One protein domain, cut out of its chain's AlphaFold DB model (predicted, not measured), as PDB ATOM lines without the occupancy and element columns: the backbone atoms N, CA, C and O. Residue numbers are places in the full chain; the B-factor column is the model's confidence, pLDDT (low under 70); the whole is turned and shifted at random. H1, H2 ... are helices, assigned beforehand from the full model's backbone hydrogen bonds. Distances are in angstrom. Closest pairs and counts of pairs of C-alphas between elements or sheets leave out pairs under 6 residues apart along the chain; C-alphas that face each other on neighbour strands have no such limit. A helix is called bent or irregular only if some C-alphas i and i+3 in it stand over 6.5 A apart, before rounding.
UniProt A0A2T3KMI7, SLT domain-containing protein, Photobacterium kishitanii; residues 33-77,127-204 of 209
ATOM      1  N   GLU A  33     139.110 118.116 188.508       82.44
ATOM      2  CA  GLU A  33     139.587 117.931 187.141       82.44
ATOM      3  C   GLU A  33     140.111 119.201 186.448       82.44
ATOM      4  O   GLU A  33     141.186 119.144 185.852       82.44
ATOM      5  N   LEU A  34     139.456 120.367 186.551       85.69
ATOM      6  CA  LEU A  34     139.960 121.606 185.929       85.69
ATOM      7  C   LEU A  34     141.271 122.059 186.573       85.69
ATOM      8  O   LEU A  34     142.219 122.444 185.882       85.69
ATOM      9  N   VAL A  35     141.342 121.990 187.906       82.94
ATOM     10  CA  VAL A  35     142.552 122.334 188.665       82.94
ATOM     11  C   VAL A  35     143.679 121.368 188.319       82.94
ATOM     12  O   VAL A  35     144.810 121.795 188.071       82.94
ATOM     13  N   ARG A  36     143.382 120.066 188.270       86.06
ATOM     14  CA  ARG A  36     144.336 119.025 187.884       86.06
ATOM     15  C   ARG A  36     144.841 119.242 186.459       86.06
ATOM     16  O   ARG A  36     146.054 119.291 186.258       86.06
ATOM     17  N   TYR A  37     143.939 119.445 185.499       90.06
ATOM     18  CA  TYR A  37     144.267 119.736 184.106       90.06
ATOM     19  C   TYR A  37     145.167 120.968 183.989       90.06
ATOM     20  O   TYR A  37     146.230 120.899 183.367       90.06
ATOM     21  N   SER A  38     144.788 122.069 184.641       87.38
ATOM     22  CA  SER A  38     145.536 123.328 184.619       87.38
ATOM     23  C   SER A  38     146.941 123.166 185.194       87.38
ATOM     24  O   SER A  38     147.903 123.666 184.616       87.38
ATOM     25  N   LYS A  39     147.087 122.433 186.308       87.38
ATOM     26  CA  LYS A  39     148.392 122.149 186.927       87.38
ATOM     27  C   LYS A  39     149.276 121.298 186.021       87.38
ATOM     28  O   LYS A  39     150.432 121.652 185.807       87.38
ATOM     29  N   MET A  40     148.735 120.215 185.464       91.06
ATOM     30  CA  MET A  40     149.483 119.299 184.595       91.06
ATOM     31  C   MET A  40     149.924 119.955 183.280       91.06
ATOM     32  O   MET A  40     150.990 119.633 182.764       91.06
ATOM     33  N   ASN A  41     149.131 120.887 182.746       91.56
ATOM     34  CA  ASN A  41     149.376 121.520 181.447       91.56
ATOM     35  C   ASN A  41     149.890 122.965 181.556       91.56
ATOM     36  O   ASN A  41     149.991 123.663 180.548       91.56
ATOM     37  N   LYS A  42     150.230 123.433 182.765       86.25
ATOM     38  CA  LYS A  42     150.561 124.841 183.049       86.25
ATOM     39  C   LYS A  42     151.585 125.418 182.074       86.25
ATOM     40  O   LYS A  42     151.354 126.470 181.486       86.25
ATOM     41  N   HIS A  43     152.720 124.743 181.901       88.50
ATOM     42  CA  HIS A  43     153.823 125.275 181.099       88.50
ATOM     43  C   HIS A  43     153.453 125.417 179.619       88.50
ATOM     44  O   HIS A  43     153.715 126.461 179.022       88.50
ATOM     45  N   SER A  44     152.819 124.398 179.034       93.94
ATOM     46  CA  SER A  44     152.423 124.420 177.626       93.94
ATOM     47  C   SER A  44     151.287 125.408 177.376       93.94
ATOM     48  O   SER A  44     151.367 126.176 176.420       93.94
ATOM     49  N   ILE A  45     150.272 125.452 178.244       92.06
ATOM     50  CA  ILE A  45     149.144 126.380 178.099       92.06
ATOM     51  C   ILE A  45     149.602 127.824 178.256       92.06
ATOM     52  O   ILE A  45     149.303 128.628 177.383       92.06
ATOM     53  N   VAL A  46     150.363 128.162 179.302       90.62
ATOM     54  CA  VAL A  46     150.827 129.546 179.505       90.62
ATOM     55  C   VAL A  46     151.691 130.006 178.336       90.62
ATOM     56  O   VAL A  46     151.504 131.118 177.851       90.62
ATOM     57  N   ARG A  47     152.610 129.158 177.858       95.56
ATOM     58  CA  ARG A  47     153.440 129.477 176.692       95.56
ATOM     59  C   ARG A  47     152.584 129.714 175.448       95.56
ATOM     60  O   ARG A  47     152.741 130.741 174.800       95.56
ATOM     61  N   ASN A  48     151.686 128.785 175.127       97.12
ATOM     62  CA  ASN A  48     150.896 128.850 173.901       97.12
ATOM     63  C   ASN A  48     149.865 129.988 173.944       97.12
ATOM     64  O   ASN A  48     149.738 130.712 172.966       97.12
ATOM     65  N   ALA A  49     149.181 130.188 175.074       96.19
ATOM     66  CA  ALA A  49     148.237 131.287 175.260       96.19
ATOM     67  C   ALA A  49     148.944 132.645 175.146       96.19
ATOM     68  O   ALA A  49     148.487 133.504 174.404       96.19
ATOM     69  N   ARG A  50     150.108 132.830 175.788       96.00
ATOM     70  CA  ARG A  50     150.901 134.064 175.621       96.00
ATOM     71  C   ARG A  50     151.321 134.302 174.176       96.00
ATOM     72  O   ARG A  50     151.298 135.445 173.738       96.00
ATOM     73  N   ALA A  51     151.686 133.244 173.455       98.00
ATOM     74  CA  ALA A  51     152.111 133.356 172.066       98.00
ATOM     75  C   ALA A  51     150.996 133.855 171.133       98.00
ATOM     76  O   ALA A  51     151.309 134.539 170.172       98.00
ATOM     77  N   VAL A  52     149.728 133.537 171.421       98.19
ATOM     78  CA  VAL A  52     148.565 133.941 170.599       98.19
ATOM     79  C   VAL A  52     147.791 135.133 171.175       98.19
ATOM     80  O   VAL A  52     146.745 135.521 170.654       98.19
ATOM     81  N   TYR A  53     148.244 135.684 172.302       98.12
ATOM     82  CA  TYR A  53     147.561 136.778 172.988       98.12
ATOM     83  C   TYR A  53     147.532 138.090 172.181       98.12
ATOM     84  O   TYR A  53     146.477 138.731 172.161       98.12
ATOM     85  N   PRO A  54     148.606 138.501 171.472       98.00
ATOM     86  CA  PRO A  54     148.544 139.678 170.603       98.00
ATOM     87  C   PRO A  54     147.437 139.570 169.542       98.00
ATOM     88  O   PRO A  54     146.672 140.514 169.332       98.00
ATOM     89  N   GLU A  55     147.288 138.399 168.921       98.06
ATOM     90  CA  GLU A  55     146.228 138.112 167.957       98.06
ATOM     91  C   GLU A  55     144.855 138.109 168.624       98.06
ATOM     92  O   GLU A  55     143.925 138.693 168.068       98.06
ATOM     93  N   TYR A  56     144.720 137.534 169.823       98.12
ATOM     94  CA  TYR A  56     143.478 137.604 170.598       98.12
ATOM     95  C   TYR A  56     143.027 139.059 170.790       98.12
ATOM     96  O   TYR A  56     141.884 139.381 170.471       98.12
ATOM     97  N   LYS A  57     143.924 139.970 171.198       97.88
ATOM     98  CA  LYS A  57     143.600 141.405 171.347       97.88
ATOM     99  C   LYS A  57     143.223 142.060 170.021       97.88
ATOM    100  O   LYS A  57     142.248 142.810 169.963       97.88
ATOM    101  N   ARG A  58     143.949 141.757 168.942       98.06
ATOM    102  CA  ARG A  58     143.623 142.261 167.600       98.06
ATOM    103  C   ARG A  58     142.229 141.810 167.160       98.06
ATOM    104  O   ARG A  58     141.432 142.636 166.723       98.06
ATOM    105  N   TYR A  59     141.919 140.521 167.284       98.19
ATOM    106  CA  TYR A  59     140.629 139.971 166.873       98.19
ATOM    107  C   TYR A  59     139.483 140.371 167.801       98.19
ATOM    108  O   TYR A  59     138.372 140.534 167.308       98.19
ATOM    109  N   GLN A  60     139.731 140.615 169.094       96.38
ATOM    110  CA  GLN A  60     138.735 141.232 169.975       96.38
ATOM    111  C   GLN A  60     138.262 142.564 169.392       96.38
ATOM    112  O   GLN A  60     137.062 142.785 169.307       96.38
ATOM    113  N   ILE A  61     139.177 143.422 168.928       97.56
ATOM    114  CA  ILE A  61     138.825 144.715 168.319       97.56
ATOM    115  C   ILE A  61     138.087 144.511 166.990       97.56
ATOM    116  O   ILE A  61     137.014 145.076 166.792       97.56
ATOM    117  N   VAL A  62     138.639 143.685 166.095       98.00
ATOM    118  CA  VAL A  62     138.085 143.460 164.746       98.00
ATOM    119  C   VAL A  62     136.686 142.838 164.792       98.00
ATOM    120  O   VAL A  62     135.825 143.199 163.994       98.00
ATOM    121  N   LEU A  63     136.449 141.901 165.714       98.19
ATOM    122  CA  LEU A  63     135.212 141.122 165.780       98.19
ATOM    123  C   LEU A  63     134.219 141.645 166.821       98.19
ATOM    124  O   LEU A  63     133.090 141.155 166.862       98.19
ATOM    125  N   ARG A  64     134.582 142.659 167.620       97.50
ATOM    126  CA  ARG A  64     133.684 143.293 168.599       97.50
ATOM    127  C   ARG A  64     132.308 143.645 168.023       97.50
ATOM    128  O   ARG A  64     131.326 143.275 168.660       97.50
ATOM    129  N   PRO A  65     132.180 144.240 166.817       98.38
ATOM    130  CA  PRO A  65     130.863 144.530 166.254       98.38
ATOM    131  C   PRO A  65     129.983 143.286 166.069       98.38
ATOM    132  O   PRO A  65     128.767 143.382 166.204       98.38
ATOM    133  N   LEU A  66     130.567 142.116 165.776       98.25
ATOM    134  CA  LEU A  66     129.814 140.864 165.652       98.25
ATOM    135  C   LEU A  66     129.363 140.344 167.022       98.25
ATOM    136  O   LEU A  66     128.211 139.935 167.161       98.25
ATOM    137  N   PHE A  67     130.241 140.386 168.027       95.56
ATOM    138  CA  PHE A  67     129.888 140.014 169.400       95.56
ATOM    139  C   PHE A  67     128.771 140.906 169.953       95.56
ATOM    140  O   PHE A  67     127.768 140.386 170.442       95.56
ATOM    141  N   ASP A  68     128.885 142.223 169.768       96.69
ATOM    142  CA  ASP A  68     127.882 143.203 170.198       96.69
ATOM    143  C   ASP A  68     126.551 143.002 169.450       96.69
ATOM    144  O   ASP A  68     125.488 142.937 170.071       96.69
ATOM    145  N   LYS A  69     126.598 142.810 168.121       97.88
ATOM    146  CA  LYS A  69     125.413 142.561 167.278       97.88
ATOM    147  C   LYS A  69     124.617 141.343 167.743       97.88
ATOM    148  O   LYS A  69     123.390 141.396 167.790       97.88
ATOM    149  N   TYR A  70     125.298 140.242 168.057       95.19
ATOM    150  CA  TYR A  70     124.645 138.990 168.456       95.19
ATOM    151  C   TYR A  70     124.470 138.843 169.968       95.19
ATOM    152  O   TYR A  70     123.864 137.864 170.414       95.19
ATOM    153  N   LYS A  71     124.947 139.818 170.754       94.69
ATOM    154  CA  LYS A  71     124.962 139.787 172.222       94.69
ATOM    155  C   LYS A  71     125.624 138.514 172.754       94.69
ATOM    156  O   LYS A  71     125.084 137.847 173.630       94.69
ATOM    157  N   VAL A  72     126.761 138.149 172.167       92.81
ATOM    158  CA  VAL A  72     127.550 136.975 172.560       92.81
ATOM    159  C   VAL A  72     128.770 137.449 173.348       92.81
ATOM    160  O   VAL A  72     129.431 138.380 172.888       92.81
ATOM    161  N   PRO A  73     129.108 136.817 174.487       91.94
ATOM    162  CA  PRO A  73     130.294 137.183 175.253       91.94
ATOM    163  C   PRO A  73     131.574 137.115 174.395       91.94
ATOM    164  O   PRO A  73     131.805 136.092 173.739       91.94
ATOM    165  N   PRO A  74     132.419 138.164 174.370       92.44
ATOM    166  CA  PRO A  74     133.633 138.193 173.549       92.44
ATOM    167  C   PRO A  74     134.667 137.127 173.949       92.44
ATOM    168  O   PRO A  74     135.522 136.765 173.141       92.44
ATOM    169  N   GLU A  75     134.571 136.564 175.154       94.50
ATOM    170  CA  GLU A  75     135.387 135.454 175.654       94.50
ATOM    171  C   GLU A  75     135.298 134.211 174.759       94.50
ATOM    172  O   GLU A  75     136.252 133.433 174.685       94.50
ATOM    173  N   VAL A  76     134.192 134.054 174.017       95.69
ATOM    174  CA  VAL A  76     134.005 133.024 172.982       95.69
ATOM    175  C   VAL A  76     135.134 133.031 171.952       95.69
ATOM    176  O   VAL A  76     135.472 131.974 171.418       95.69
ATOM    177  N   LEU A  77     135.774 134.177 171.699       98.06
ATOM    178  CA  LEU A  77     136.936 134.274 170.813       98.06
ATOM    179  C   LEU A  77     138.089 133.348 171.232       98.06
ATOM    180  O   LEU A  77     138.904 132.949 170.400       98.06
ATOM    181  N   LEU A 127     135.799 137.236 158.399       98.38
ATOM    182  CA  LEU A 127     134.559 137.904 158.805       98.38
ATOM    183  C   LEU A 127     133.358 136.979 158.630       98.38
ATOM    184  O   LEU A 127     132.554 136.846 159.554       98.38
ATOM    185  N   LYS A 128     133.261 136.283 157.490       98.56
ATOM    186  CA  LYS A 128     132.157 135.343 157.236       98.56
ATOM    187  C   LYS A 128     132.191 134.165 158.199       98.56
ATOM    188  O   LYS A 128     131.166 133.813 158.781       98.56
ATOM    189  N   SER A 129     133.365 133.567 158.403       98.44
ATOM    190  CA  SER A 129     133.507 132.439 159.326       98.44
ATOM    191  C   SER A 129     133.267 132.841 160.781       98.44
ATOM    192  O   SER A 129     132.664 132.060 161.514       98.44
ATOM    193  N   SER A 130     133.652 134.058 161.189       98.62
ATOM    194  CA  SER A 130     133.368 134.574 162.538       98.62
ATOM    195  C   SER A 130     131.893 134.854 162.756       98.62
ATOM    196  O   SER A 130     131.354 134.445 163.779       98.62
ATOM    197  N   ASP A 131     131.214 135.479 161.794       98.75
ATOM    198  CA  ASP A 131     129.763 135.663 161.855       98.75
ATOM    199  C   ASP A 131     129.039 134.316 162.025       98.75
ATOM    200  O   ASP A 131     128.205 134.156 162.919       98.75
ATOM    201  N   ALA A 132     129.420 133.318 161.223       98.69
ATOM    202  CA  ALA A 132     128.875 131.968 161.301       98.69
ATOM    203  C   ALA A 132     129.159 131.291 162.654       98.69
ATOM    204  O   ALA A 132     128.240 130.744 163.266       98.69
ATOM    205  N   ALA A 133     130.403 131.328 163.138       98.56
ATOM    206  CA  ALA A 133     130.799 130.682 164.389       98.56
ATOM    207  C   ALA A 133     130.147 131.330 165.622       98.56
ATOM    208  O   ALA A 133     129.667 130.616 166.503       98.56
ATOM    209  N   ILE A 134     130.060 132.664 165.658       98.69
ATOM    210  CA  ILE A 134     129.420 133.417 166.749       98.69
ATOM    211  C   ILE A 134     127.915 133.123 166.795       98.69
ATOM    212  O   ILE A 134     127.370 132.854 167.867       98.69
ATOM    213  N   ARG A 135     127.230 133.094 165.643       98.50
ATOM    214  CA  ARG A 135     125.818 132.671 165.592       98.50
ATOM    215  C   ARG A 135     125.644 131.216 166.018       98.50
ATOM    216  O   ARG A 135     124.688 130.898 166.718       98.50
ATOM    217  N   TYR A 136     126.564 130.339 165.619       98.56
ATOM    218  CA  TYR A 136     126.482 128.922 165.955       98.56
ATOM    219  C   TYR A 136     126.622 128.672 167.455       98.56
ATOM    220  O   TYR A 136     125.804 127.953 168.022       98.56
ATOM    221  N   ILE A 137     127.611 129.280 168.116       97.88
ATOM    222  CA  ILE A 137     127.791 129.091 169.560       97.88
ATOM    223  C   ILE A 137     126.652 129.719 170.365       97.88
ATOM    224  O   ILE A 137     126.221 129.121 171.345       97.88
ATOM    225  N   LYS A 138     126.110 130.863 169.916       96.94
ATOM    226  CA  LYS A 138     124.897 131.454 170.497       96.94
ATOM    227  C   LYS A 138     123.743 130.464 170.441       96.94
ATOM    228  O   LYS A 138     123.138 130.187 171.465       96.94
ATOM    229  N   TRP A 139     123.494 129.895 169.265       98.00
ATOM    230  CA  TRP A 139     122.419 128.929 169.076       98.00
ATOM    231  C   TRP A 139     122.611 127.656 169.907       98.00
ATOM    232  O   TRP A 139     121.665 127.133 170.491       98.00
ATOM    233  N   LEU A 140     123.846 127.154 170.003       97.44
ATOM    234  CA  LEU A 140     124.151 126.033 170.890       97.44
ATOM    235  C   LEU A 140     123.838 126.392 172.351       97.44
ATOM    236  O   LEU A 140     123.154 125.632 173.030       97.44
ATOM    237  N   ALA A 141     124.304 127.542 172.833       93.56
ATOM    238  CA  ALA A 141     124.096 127.950 174.217       93.56
ATOM    239  C   ALA A 141     122.616 128.232 174.506       93.56
ATOM    240  O   ALA A 141     122.010 127.553 175.330       93.56
ATOM    241  N   GLU A 142     122.024 129.201 173.815       92.62
ATOM    242  CA  GLU A 142     120.704 129.754 174.123       92.62
ATOM    243  C   GLU A 142     119.566 128.822 173.692       92.62
ATOM    244  O   GLU A 142     118.702 128.504 174.506       92.62
ATOM    245  N   ASP A 143     119.582 128.328 172.451       94.88
ATOM    246  CA  ASP A 143     118.474 127.532 171.908       94.88
ATOM    247  C   ASP A 143     118.570 126.035 172.242       94.88
ATOM    248  O   ASP A 143     117.557 125.330 172.205       94.88
ATOM    249  N   LYS A 144     119.777 125.506 172.500       95.44
ATOM    250  CA  LYS A 144     119.981 124.054 172.694       95.44
ATOM    251  C   LYS A 144     120.311 123.637 174.108       95.44
ATOM    252  O   LYS A 144     119.852 122.570 174.516       95.44
ATOM    253  N   PHE A 145     121.055 124.444 174.852       92.69
ATOM    254  CA  PHE A 145     121.515 124.070 176.190       92.69
ATOM    255  C   PHE A 145     121.072 125.049 177.279       92.69
ATOM    256  O   PHE A 145     121.648 125.063 178.363       92.69
ATOM    257  N   GLY A 146     120.009 125.822 177.027       87.88
ATOM    258  CA  GLY A 146     119.332 126.626 178.050       87.88
ATOM    259  C   GLY A 146     120.194 127.745 178.633       87.88
ATOM    260  O   GLY A 146     120.076 128.058 179.813       87.88
ATOM    261  N   GLY A 147     121.088 128.314 177.826       87.06
ATOM    262  CA  GLY A 147     122.047 129.343 178.229       87.06
ATOM    263  C   GLY A 147     123.386 128.807 178.746       87.06
ATOM    264  O   GLY A 147     124.245 129.609 179.107       87.06
ATOM    265  N   ASP A 148     123.610 127.487 178.767       89.19
ATOM    266  CA  ASP A 148     124.891 126.910 179.190       89.19
ATOM    267  C   ASP A 148     125.941 126.976 178.063       89.19
ATOM    268  O   ASP A 148     126.016 126.120 177.172       89.19
ATOM    269  N   TYR A 149     126.784 128.008 178.122       94.06
ATOM    270  CA  TYR A 149     127.904 128.197 177.199       94.06
ATOM    271  C   TYR A 149     129.009 127.145 177.349       94.06
ATOM    272  O   TYR A 149     129.687 126.843 176.367       94.06
ATOM    273  N   GLU A 150     129.202 126.553 178.527       95.12
ATOM    274  CA  GLU A 150     130.213 125.508 178.714       95.12
ATOM    275  C   GLU A 150     129.789 124.225 177.989       95.12
ATOM    276  O   GLU A 150     130.587 123.609 177.273       95.12
ATOM    277  N   THR A 151     128.504 123.878 178.064       95.88
ATOM    278  CA  THR A 151     127.939 122.771 177.279       95.88
ATOM    279  C   THR A 151     127.924 123.093 175.789       95.88
ATOM    280  O   THR A 151     128.198 122.215 174.968       95.88
ATOM    281  N   ALA A 152     127.700 124.354 175.411       97.19
ATOM    282  CA  ALA A 152     127.840 124.793 174.024       97.19
ATOM    283  C   ALA A 152     129.270 124.605 173.492       97.19
ATOM    284  O   ALA A 152     129.441 124.141 172.365       97.19
ATOM    285  N   ILE A 153     130.299 124.893 174.295       97.31
ATOM    286  CA  ILE A 153     131.711 124.662 173.942       97.31
ATOM    287  C   ILE A 153     131.991 123.162 173.770       97.31
ATOM    288  O   ILE A 153     132.603 122.761 172.778       97.31
ATOM    289  N   ILE A 154     131.469 122.312 174.662       97.50
ATOM    290  CA  ILE A 154     131.542 120.849 174.502       97.50
ATOM    291  C   ILE A 154     130.866 120.408 173.192       97.50
ATOM    292  O   ILE A 154     131.409 119.571 172.463       97.50
ATOM    293  N   ALA A 155     129.702 120.969 172.860       97.75
ATOM    294  CA  ALA A 155     128.973 120.661 171.630       97.75
ATOM    295  C   ALA A 155     129.653 121.190 170.367       97.75
ATOM    296  O   ALA A 155     129.518 120.579 169.304       97.75
ATOM    297  N   TYR A 156     130.397 122.288 170.474       97.62
ATOM    298  CA  TYR A 156     131.192 122.830 169.381       97.62
ATOM    299  C   TYR A 156     132.274 121.829 168.952       97.62
ATOM    300  O   TYR A 156     132.411 121.554 167.761       97.62
ATOM    301  N   ASN A 157     132.972 121.221 169.920       96.94
ATOM    302  CA  ASN A 157     133.999 120.206 169.666       96.94
ATOM    303  C   ASN A 157     133.411 118.828 169.309       96.94
ATOM    304  O   ASN A 157     133.778 118.233 168.300       96.94
ATOM    305  N   SER A 158     132.487 118.311 170.123       94.75
ATOM    306  CA  SER A 158     131.973 116.938 169.981       94.75
ATOM    307  C   SER A 158     130.850 116.788 168.952       94.75
ATOM    308  O   SER A 158     130.479 115.668 168.588       94.75
ATOM    309  N   GLY A 159     130.283 117.906 168.497       95.50
ATOM    310  CA  GLY A 159     129.078 117.961 167.685       95.50
ATOM    311  C   GLY A 159     127.792 117.906 168.518       95.50
ATOM    312  O   GLY A 159     127.648 117.119 169.459       95.50
ATOM    313  N   ILE A 160     126.794 118.695 168.102       95.50
ATOM    314  CA  ILE A 160     125.502 118.815 168.796       95.50
ATOM    315  C   ILE A 160     124.803 117.472 169.027       95.50
ATOM    316  O   ILE A 160     124.253 117.246 170.102       95.50
ATOM    317  N   GLY A 161     124.830 116.560 168.050       95.88
ATOM    318  CA  GLY A 161     124.158 115.265 168.171       95.88
ATOM    319  C   GLY A 161     124.744 114.397 169.287       95.88
ATOM    320  O   GLY A 161     123.998 113.749 170.018       95.88
ATOM    321  N   ASN A 162     126.069 114.424 169.456       96.25
ATOM    322  CA  ASN A 162     126.744 113.689 170.521       96.25
ATOM    323  C   ASN A 162     126.457 114.322 171.882       96.25
ATOM    324  O   ASN A 162     126.042 113.616 172.797       96.25
ATOM    325  N   THR A 163     126.571 115.649 171.989       97.56
ATOM    326  CA  THR A 163     126.277 116.346 173.252       97.56
ATOM    327  C   THR A 163     124.815 116.187 173.662       97.56
ATOM    328  O   THR A 163     124.543 115.906 174.821       97.56
ATOM    329  N   THR A 164     123.868 116.242 172.722       97.38
ATOM    330  CA  THR A 164     122.439 116.017 173.014       97.38
ATOM    331  C   THR A 164     122.206 114.626 173.610       97.38
ATOM    332  O   THR A 164     121.520 114.489 174.620       97.38
ATOM    333  N   LYS A 165     122.833 113.582 173.047       97.88
ATOM    334  CA  LYS A 165     122.777 112.223 173.615       97.88
ATOM    335  C   LYS A 165     123.402 112.158 175.011       97.88
ATOM    336  O   LYS A 165     122.923 111.409 175.858       97.88
ATOM    337  N   SER A 166     124.477 112.901 175.259       97.50
ATOM    338  CA  SER A 166     125.104 112.988 176.582       97.50
ATOM    339  C   SER A 166     124.194 113.668 177.600       97.50
ATOM    340  O   SER A 166     123.998 113.104 178.670       97.50
ATOM    341  N   VAL A 167     123.559 114.784 177.240       96.94
ATOM    342  CA  VAL A 167     122.584 115.501 178.078       96.94
ATOM    343  C   VAL A 167     121.400 114.614 178.451       96.94
ATOM    344  O   VAL A 167     121.035 114.537 179.622       96.94
ATOM    345  N   ILE A 168     120.843 113.874 177.486       97.19
ATOM    346  CA  ILE A 168     119.735 112.937 177.737       97.19
ATOM    347  C   ILE A 168     120.155 111.838 178.722       97.19
ATOM    348  O   ILE A 168     119.425 111.549 179.668       97.19
ATOM    349  N   ARG A 169     121.338 111.236 178.533       97.12
ATOM    350  CA  ARG A 169     121.853 110.180 179.424       97.12
ATOM    351  C   ARG A 169     122.161 110.695 180.830       97.12
ATOM    352  O   ARG A 169     121.881 109.993 181.796       97.12
ATOM    353  N   ALA A 170     122.711 111.902 180.928       95.56
ATOM    354  CA  ALA A 170     123.052 112.547 182.191       95.56
ATOM    355  C   ALA A 170     121.838 113.128 182.925       95.56
ATOM    356  O   ALA A 170     121.943 113.462 184.102       95.56
ATOM    357  N   LYS A 171     120.704 113.293 182.227       96.00
ATOM    358  CA  LYS A 171     119.530 114.042 182.704       96.00
ATOM    359  C   LYS A 171     119.897 115.452 183.193       96.00
ATOM    360  O   LYS A 171     119.321 115.956 184.150       96.00
ATOM    361  N   SER A 172     120.882 116.068 182.545       92.50
ATOM    362  CA  SER A 172     121.408 117.382 182.905       92.50
ATOM    363  C   SER A 172     122.069 118.026 181.695       92.50
ATOM    364  O   SER A 172     122.814 117.365 180.972       92.50
ATOM    365  N   SER A 173     121.805 119.314 181.477       88.19
ATOM    366  CA  SER A 173     122.501 120.133 180.482       88.19
ATOM    367  C   SER A 173     123.762 120.793 181.031       88.19
ATOM    368  O   SER A 173     124.430 121.481 180.273       88.19
ATOM    369  N   ASN A 174     124.091 120.591 182.312       90.94
ATOM    370  CA  ASN A 174     125.260 121.190 182.944       90.94
ATOM    371  C   ASN A 174     126.556 120.500 182.498       90.94
ATOM    372  O   ASN A 174     126.714 119.292 182.701       90.94
ATOM    373  N   ALA A 175     127.508 121.269 181.970       91.00
ATOM    374  CA  ALA A 175     128.771 120.747 181.444       91.00
ATOM    375  C   ALA A 175     129.546 119.873 182.446       91.00
ATOM    376  O   ALA A 175     130.061 118.813 182.084       91.00
ATOM    377  N   TRP A 176     129.597 120.272 183.718       91.25
ATOM    378  CA  TRP A 176     130.329 119.534 184.750       91.25
ATOM    379  C   TRP A 176     129.642 118.228 185.129       91.25
ATOM    380  O   TRP A 176     130.330 117.224 185.273       91.25
ATOM    381  N   ALA A 177     128.308 118.185 185.162       91.94
ATOM    382  CA  ALA A 177     127.581 116.924 185.313       91.94
ATOM    383  C   ALA A 177     127.882 115.950 184.156       91.94
ATOM    384  O   ALA A 177     128.037 114.746 184.376       91.94
ATOM    385  N   LEU A 178     128.027 116.463 182.925       94.06
ATOM    386  CA  LEU A 178     128.426 115.644 181.775       94.06
ATOM    387  C   LEU A 178     129.851 115.096 181.917       94.06
ATOM    388  O   LEU A 178     130.099 113.942 181.564       94.06
ATOM    389  N   ILE A 179     130.780 115.920 182.408       92.94
ATOM    390  CA  ILE A 179     132.191 115.557 182.588       92.94
ATOM    391  C   ILE A 179     132.360 114.560 183.738       92.94
ATOM    392  O   ILE A 179     132.982 113.518 183.543       92.94
ATOM    393  N   GLU A 180     131.800 114.853 184.912       90.50
ATOM    394  CA  GLU A 180     131.907 114.020 186.117       90.50
ATOM    395  C   GLU A 180     131.255 112.650 185.916       90.50
ATOM    396  O   GLU A 180     131.810 111.632 186.326       90.50
ATOM    397  N   GLY A 181     130.118 112.606 185.215       92.44
ATOM    398  CA  GLY A 181     129.447 111.359 184.853       92.44
ATOM    399  C   GLY A 181     130.056 110.623 183.656       92.44
ATOM    400  O   GLY A 181     129.487 109.630 183.209       92.44
ATOM    401  N   ALA A 182     131.175 111.109 183.102       95.12
ATOM    402  CA  ALA A 182     131.831 110.556 181.913       95.12
ATOM    403  C   ALA A 182     130.881 110.375 180.707       95.12
ATOM    404  O   ALA A 182     131.035 109.467 179.886       95.12
ATOM    405  N   TYR A 183     129.885 111.256 180.575       96.81
ATOM    406  CA  TYR A 183     128.906 111.204 179.491       96.81
ATOM    407  C   TYR A 183     129.448 111.783 178.186       96.81
ATOM    408  O   TYR A 183     128.905 111.492 177.118       96.81
ATOM    409  N   VAL A 184     130.499 112.598 178.236       95.81
ATOM    410  CA  VAL A 184     131.146 113.202 177.061       95.81
ATOM    411  C   VAL A 184     132.515 112.567 176.799       95.81
ATOM    412  O   VAL A 184     133.162 112.100 177.739       95.81
ATOM    413  N   PRO A 185     132.985 112.522 175.535       95.19
ATOM    414  CA  PRO A 185     134.321 112.030 175.225       95.19
ATOM    415  C   PRO A 185     135.394 112.805 175.990       95.19
ATOM    416  O   PRO A 185     135.306 114.025 176.130       95.19
ATOM    417  N   ARG A 186     136.456 112.108 176.411       95.31
ATOM    418  CA  ARG A 186     137.576 112.727 177.138       95.31
ATOM    419  C   ARG A 186     138.168 113.918 176.384       95.31
ATOM    420  O   ARG A 186     138.494 114.916 177.011       95.31
ATOM    421  N   GLU A 187     138.291 113.825 175.061       95.62
ATOM    422  CA  GLU A 187     138.766 114.930 174.219       95.62
ATOM    423  C   GLU A 187     137.932 116.203 174.420       95.62
ATOM    424  O   GLU A 187     138.493 117.276 174.620       95.62
ATOM    425  N   SER A 188     136.608 116.075 174.460       96.56
ATOM    426  CA  SER A 188     135.684 117.199 174.609       96.56
ATOM    427  C   SER A 188     135.696 117.781 176.022       96.56
ATOM    428  O   SER A 188     135.649 119.000 176.175       96.56
ATOM    429  N   SER A 189     135.864 116.945 177.053       95.56
ATOM    430  CA  SER A 189     136.124 117.428 178.419       95.56
ATOM    431  C   SER A 189     137.414 118.248 178.478       95.56
ATOM    432  O   SER A 189     137.443 119.344 179.037       95.56
ATOM    433  N   LEU A 190     138.491 117.738 177.868       96.44
ATOM    434  CA  LEU A 190     139.784 118.422 177.825       96.44
ATOM    435  C   LEU A 190     139.730 119.700 176.980       96.44
ATOM    436  O   LEU A 190     140.448 120.649 177.287       96.44
ATOM    437  N   HIS A 191     138.890 119.746 175.945       97.50
ATOM    438  CA  HIS A 191     138.667 120.934 175.119       97.50
ATOM    439  C   HIS A 191     138.050 122.078 175.930       97.50
ATOM    440  O   HIS A 191     138.619 123.171 175.939       97.50
ATOM    441  N   LEU A 192     136.995 121.813 176.713       96.12
ATOM    442  CA  LEU A 192     136.428 122.809 177.632       96.12
ATOM    443  C   LEU A 192     137.461 123.266 178.676       96.12
ATOM    444  O   LEU A 192     137.629 124.462 178.910       96.12
ATOM    445  N   MET A 193     138.214 122.339 179.275       95.50
ATOM    446  CA  MET A 193     139.246 122.704 180.255       95.50
ATOM    447  C   MET A 193     140.360 123.559 179.632       95.50
ATOM    448  O   MET A 193     140.827 124.520 180.251       95.50
ATOM    449  N   LYS A 194     140.767 123.253 178.392       97.00
ATOM    450  CA  LYS A 194     141.716 124.062 177.614       97.00
ATOM    451  C   LYS A 194     141.169 125.467 177.386       97.00
ATOM    452  O   LYS A 194     141.896 126.423 177.644       97.00
ATOM    453  N   PHE A 195     139.910 125.586 176.956       97.12
ATOM    454  CA  PHE A 195     139.226 126.867 176.769       97.12
ATOM    455  C   PHE A 195     139.272 127.707 178.050       97.12
ATOM    456  O   PHE A 195     139.813 128.812 178.041       97.12
ATOM    457  N   LEU A 196     138.804 127.152 179.173       94.94
ATOM    458  CA  LEU A 196     138.745 127.859 180.458       94.94
ATOM    459  C   LEU A 196     140.136 128.271 180.958       94.94
ATOM    460  O   LEU A 196     140.311 129.356 181.512       94.94
ATOM    461  N   THR A 197     141.153 127.438 180.721       94.19
ATOM    462  CA  THR A 197     142.525 127.762 181.133       94.19
ATOM    463  C   THR A 197     143.135 128.855 180.249       94.19
ATOM    464  O   THR A 197     143.818 129.733 180.773       94.19
ATOM    465  N   TYR A 198     142.885 128.851 178.932       96.75
ATOM    466  CA  TYR A 198     143.302 129.947 178.044       96.75
ATOM    467  C   TYR A 198     142.633 131.261 178.448       96.75
ATOM    468  O   TYR A 198     143.327 132.264 178.599       96.75
ATOM    469  N   LEU A 199     141.324 131.230 178.706       93.62
ATOM    470  CA  LEU A 199     140.566 132.394 179.153       93.62
ATOM    471  C   LEU A 199     141.133 132.971 180.460       93.62
ATOM    472  O   LEU A 199     141.353 134.175 180.560       93.62
ATOM    473  N   SER A 200     141.468 132.117 181.433       90.25
ATOM    474  CA  SER A 200     142.117 132.546 182.682       90.25
ATOM    475  C   SER A 200     143.466 133.236 182.439       90.25
ATOM    476  O   SER A 200     143.784 134.233 183.086       90.25
ATOM    477  N   VAL A 201     144.269 132.731 181.492       91.25
ATOM    478  CA  VAL A 201     145.549 133.358 181.121       91.25
ATOM    479  C   VAL A 201     145.323 134.703 180.432       91.25
ATOM    480  O   VAL A 201     146.013 135.659 180.775       91.25
ATOM    481  N   PHE A 202     144.372 134.801 179.502       93.75
ATOM    482  CA  PHE A 202     144.040 136.059 178.827       93.75
ATOM    483  C   PHE A 202     143.558 137.119 179.814       93.75
ATOM    484  O   PHE A 202     144.131 138.201 179.846       93.75
ATOM    485  N   ASN A 203     142.635 136.769 180.714       89.12
ATOM    486  CA  ASN A 203     142.161 137.674 181.762       89.12
ATOM    487  C   ASN A 203     143.304 138.154 182.663       89.12
ATOM    488  O   ASN A 203     143.363 139.320 183.044       89.12
ATOM    489  N   TYR A 204     144.245 137.276 183.011       88.88
ATOM    490  CA  TYR A 204     145.424 137.687 183.768       88.88
ATOM    491  C   TYR A 204     146.307 138.676 182.995       88.88
ATOM    492  O   TYR A 204     146.840 139.607 183.594       88.88
TER     493      TYR A 204
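What this domain is: This is residues 33 to 77 and 127 to 204 of the 209 residues of the protein "SLT domain-containing protein" of Photobacterium kishitanii (UniProt A0A2T3KMI7). The long kinked helix H2 makes one side of a flat ring of helices, with H8 and H4 running from it to H5, which closes the ring opposite. The short H3 sits inside the ring, H1 folds back from H2 over the outer side of H8, and H6 and H7 pack on H5 at the end far from H2. The printed part has 123 residues with eight named helices, H1 to H8 in chain order, and no named strand; its class is all helix. It is compact, with a radius of gyration of the C-alphas of 14.9 A, and spans 41 by 35 by 18 A.

Where its parts are: H2, residues 42 to 70, is the longest helix at 32.9 A from first to last C-alpha. It has a kink of 62 degrees near residue 59 and is irregular, with C-alphas 62 and 65 7.5 A apart. H1, residues 33 to 40, comes before it, starting at C-alpha 33, (139.587, 117.931, 187.141). H3 is residues 74 to 77. H4, residues 127 to 144, is 24.4 A long and starts at C-alpha 127, (134.559, 137.904, 158.805). H5 is residues 149 to 158, 14.0 A; H6 is residues 160 to 170, 15.0 A; H7 is residues 175 to 180. H8, residues 186 to 204, is 27.0 A long and ends at C-alpha 204, (145.424, 137.687, 183.768).

How they stand to each other: H2 touches H8 with its residues 45 to 53 alone, closest at the C-alphas of Ala 49 and Tyr 198, 5.8 A. With residues 63 to 70 alone it touches H4, closest at the C-alphas of Leu 66 and Asp 131, 6.4 A. By its rough line H2 is about perpendicular to both, at 81 degrees to H8 and 90 degrees to H4. H3 touches H2, the closest C-alphas being those of Phe 67 and Pro 74, 5.9 A. The hub is H5, touching H4, H6, H7 and H8. It touches H4, which does so with residues 137 to 142 alone, at a steep tilt of 66 degrees, opposite ways, with the C-alphas of Ala 141 and Tyr 149 closest at 4.8 A. H5 and H8 touch at a steep tilt of 49 degrees, opposite ways, closest at the C-alphas of Ile 154 and Ser 188, 5.5 A. H5 touches H6, closest at the C-alphas of Ala 155 and Thr 163, 5.3 A. H5 and H7 only just touch, with 3 pairs of C-alphas within 8 A, the closest being Thr 151 and Ala 175 at 4.7 A. H1 touches H8, closest at the C-alphas of Leu 34 and Met 193, 5.8 A. H4 and H8 are apart. Every O i to N i+4 pair is within hydrogen-bond range in H1, H4, H5, H6, H7 and H8; in H2 it is 21 of 25, and H3 is too short for such a pair.

The domain as a whole: The C-alphas of Pro 54 and Arg 169 are the two farthest apart, at 40.7 A. Residues 78 to 126 are not printed, and C-alphas 77 and 127 are 12.8 A apart across the cut. The links that are printed whole are tight. The mean pLDDT of the printed part is 94.8, and no printed residue is under 70.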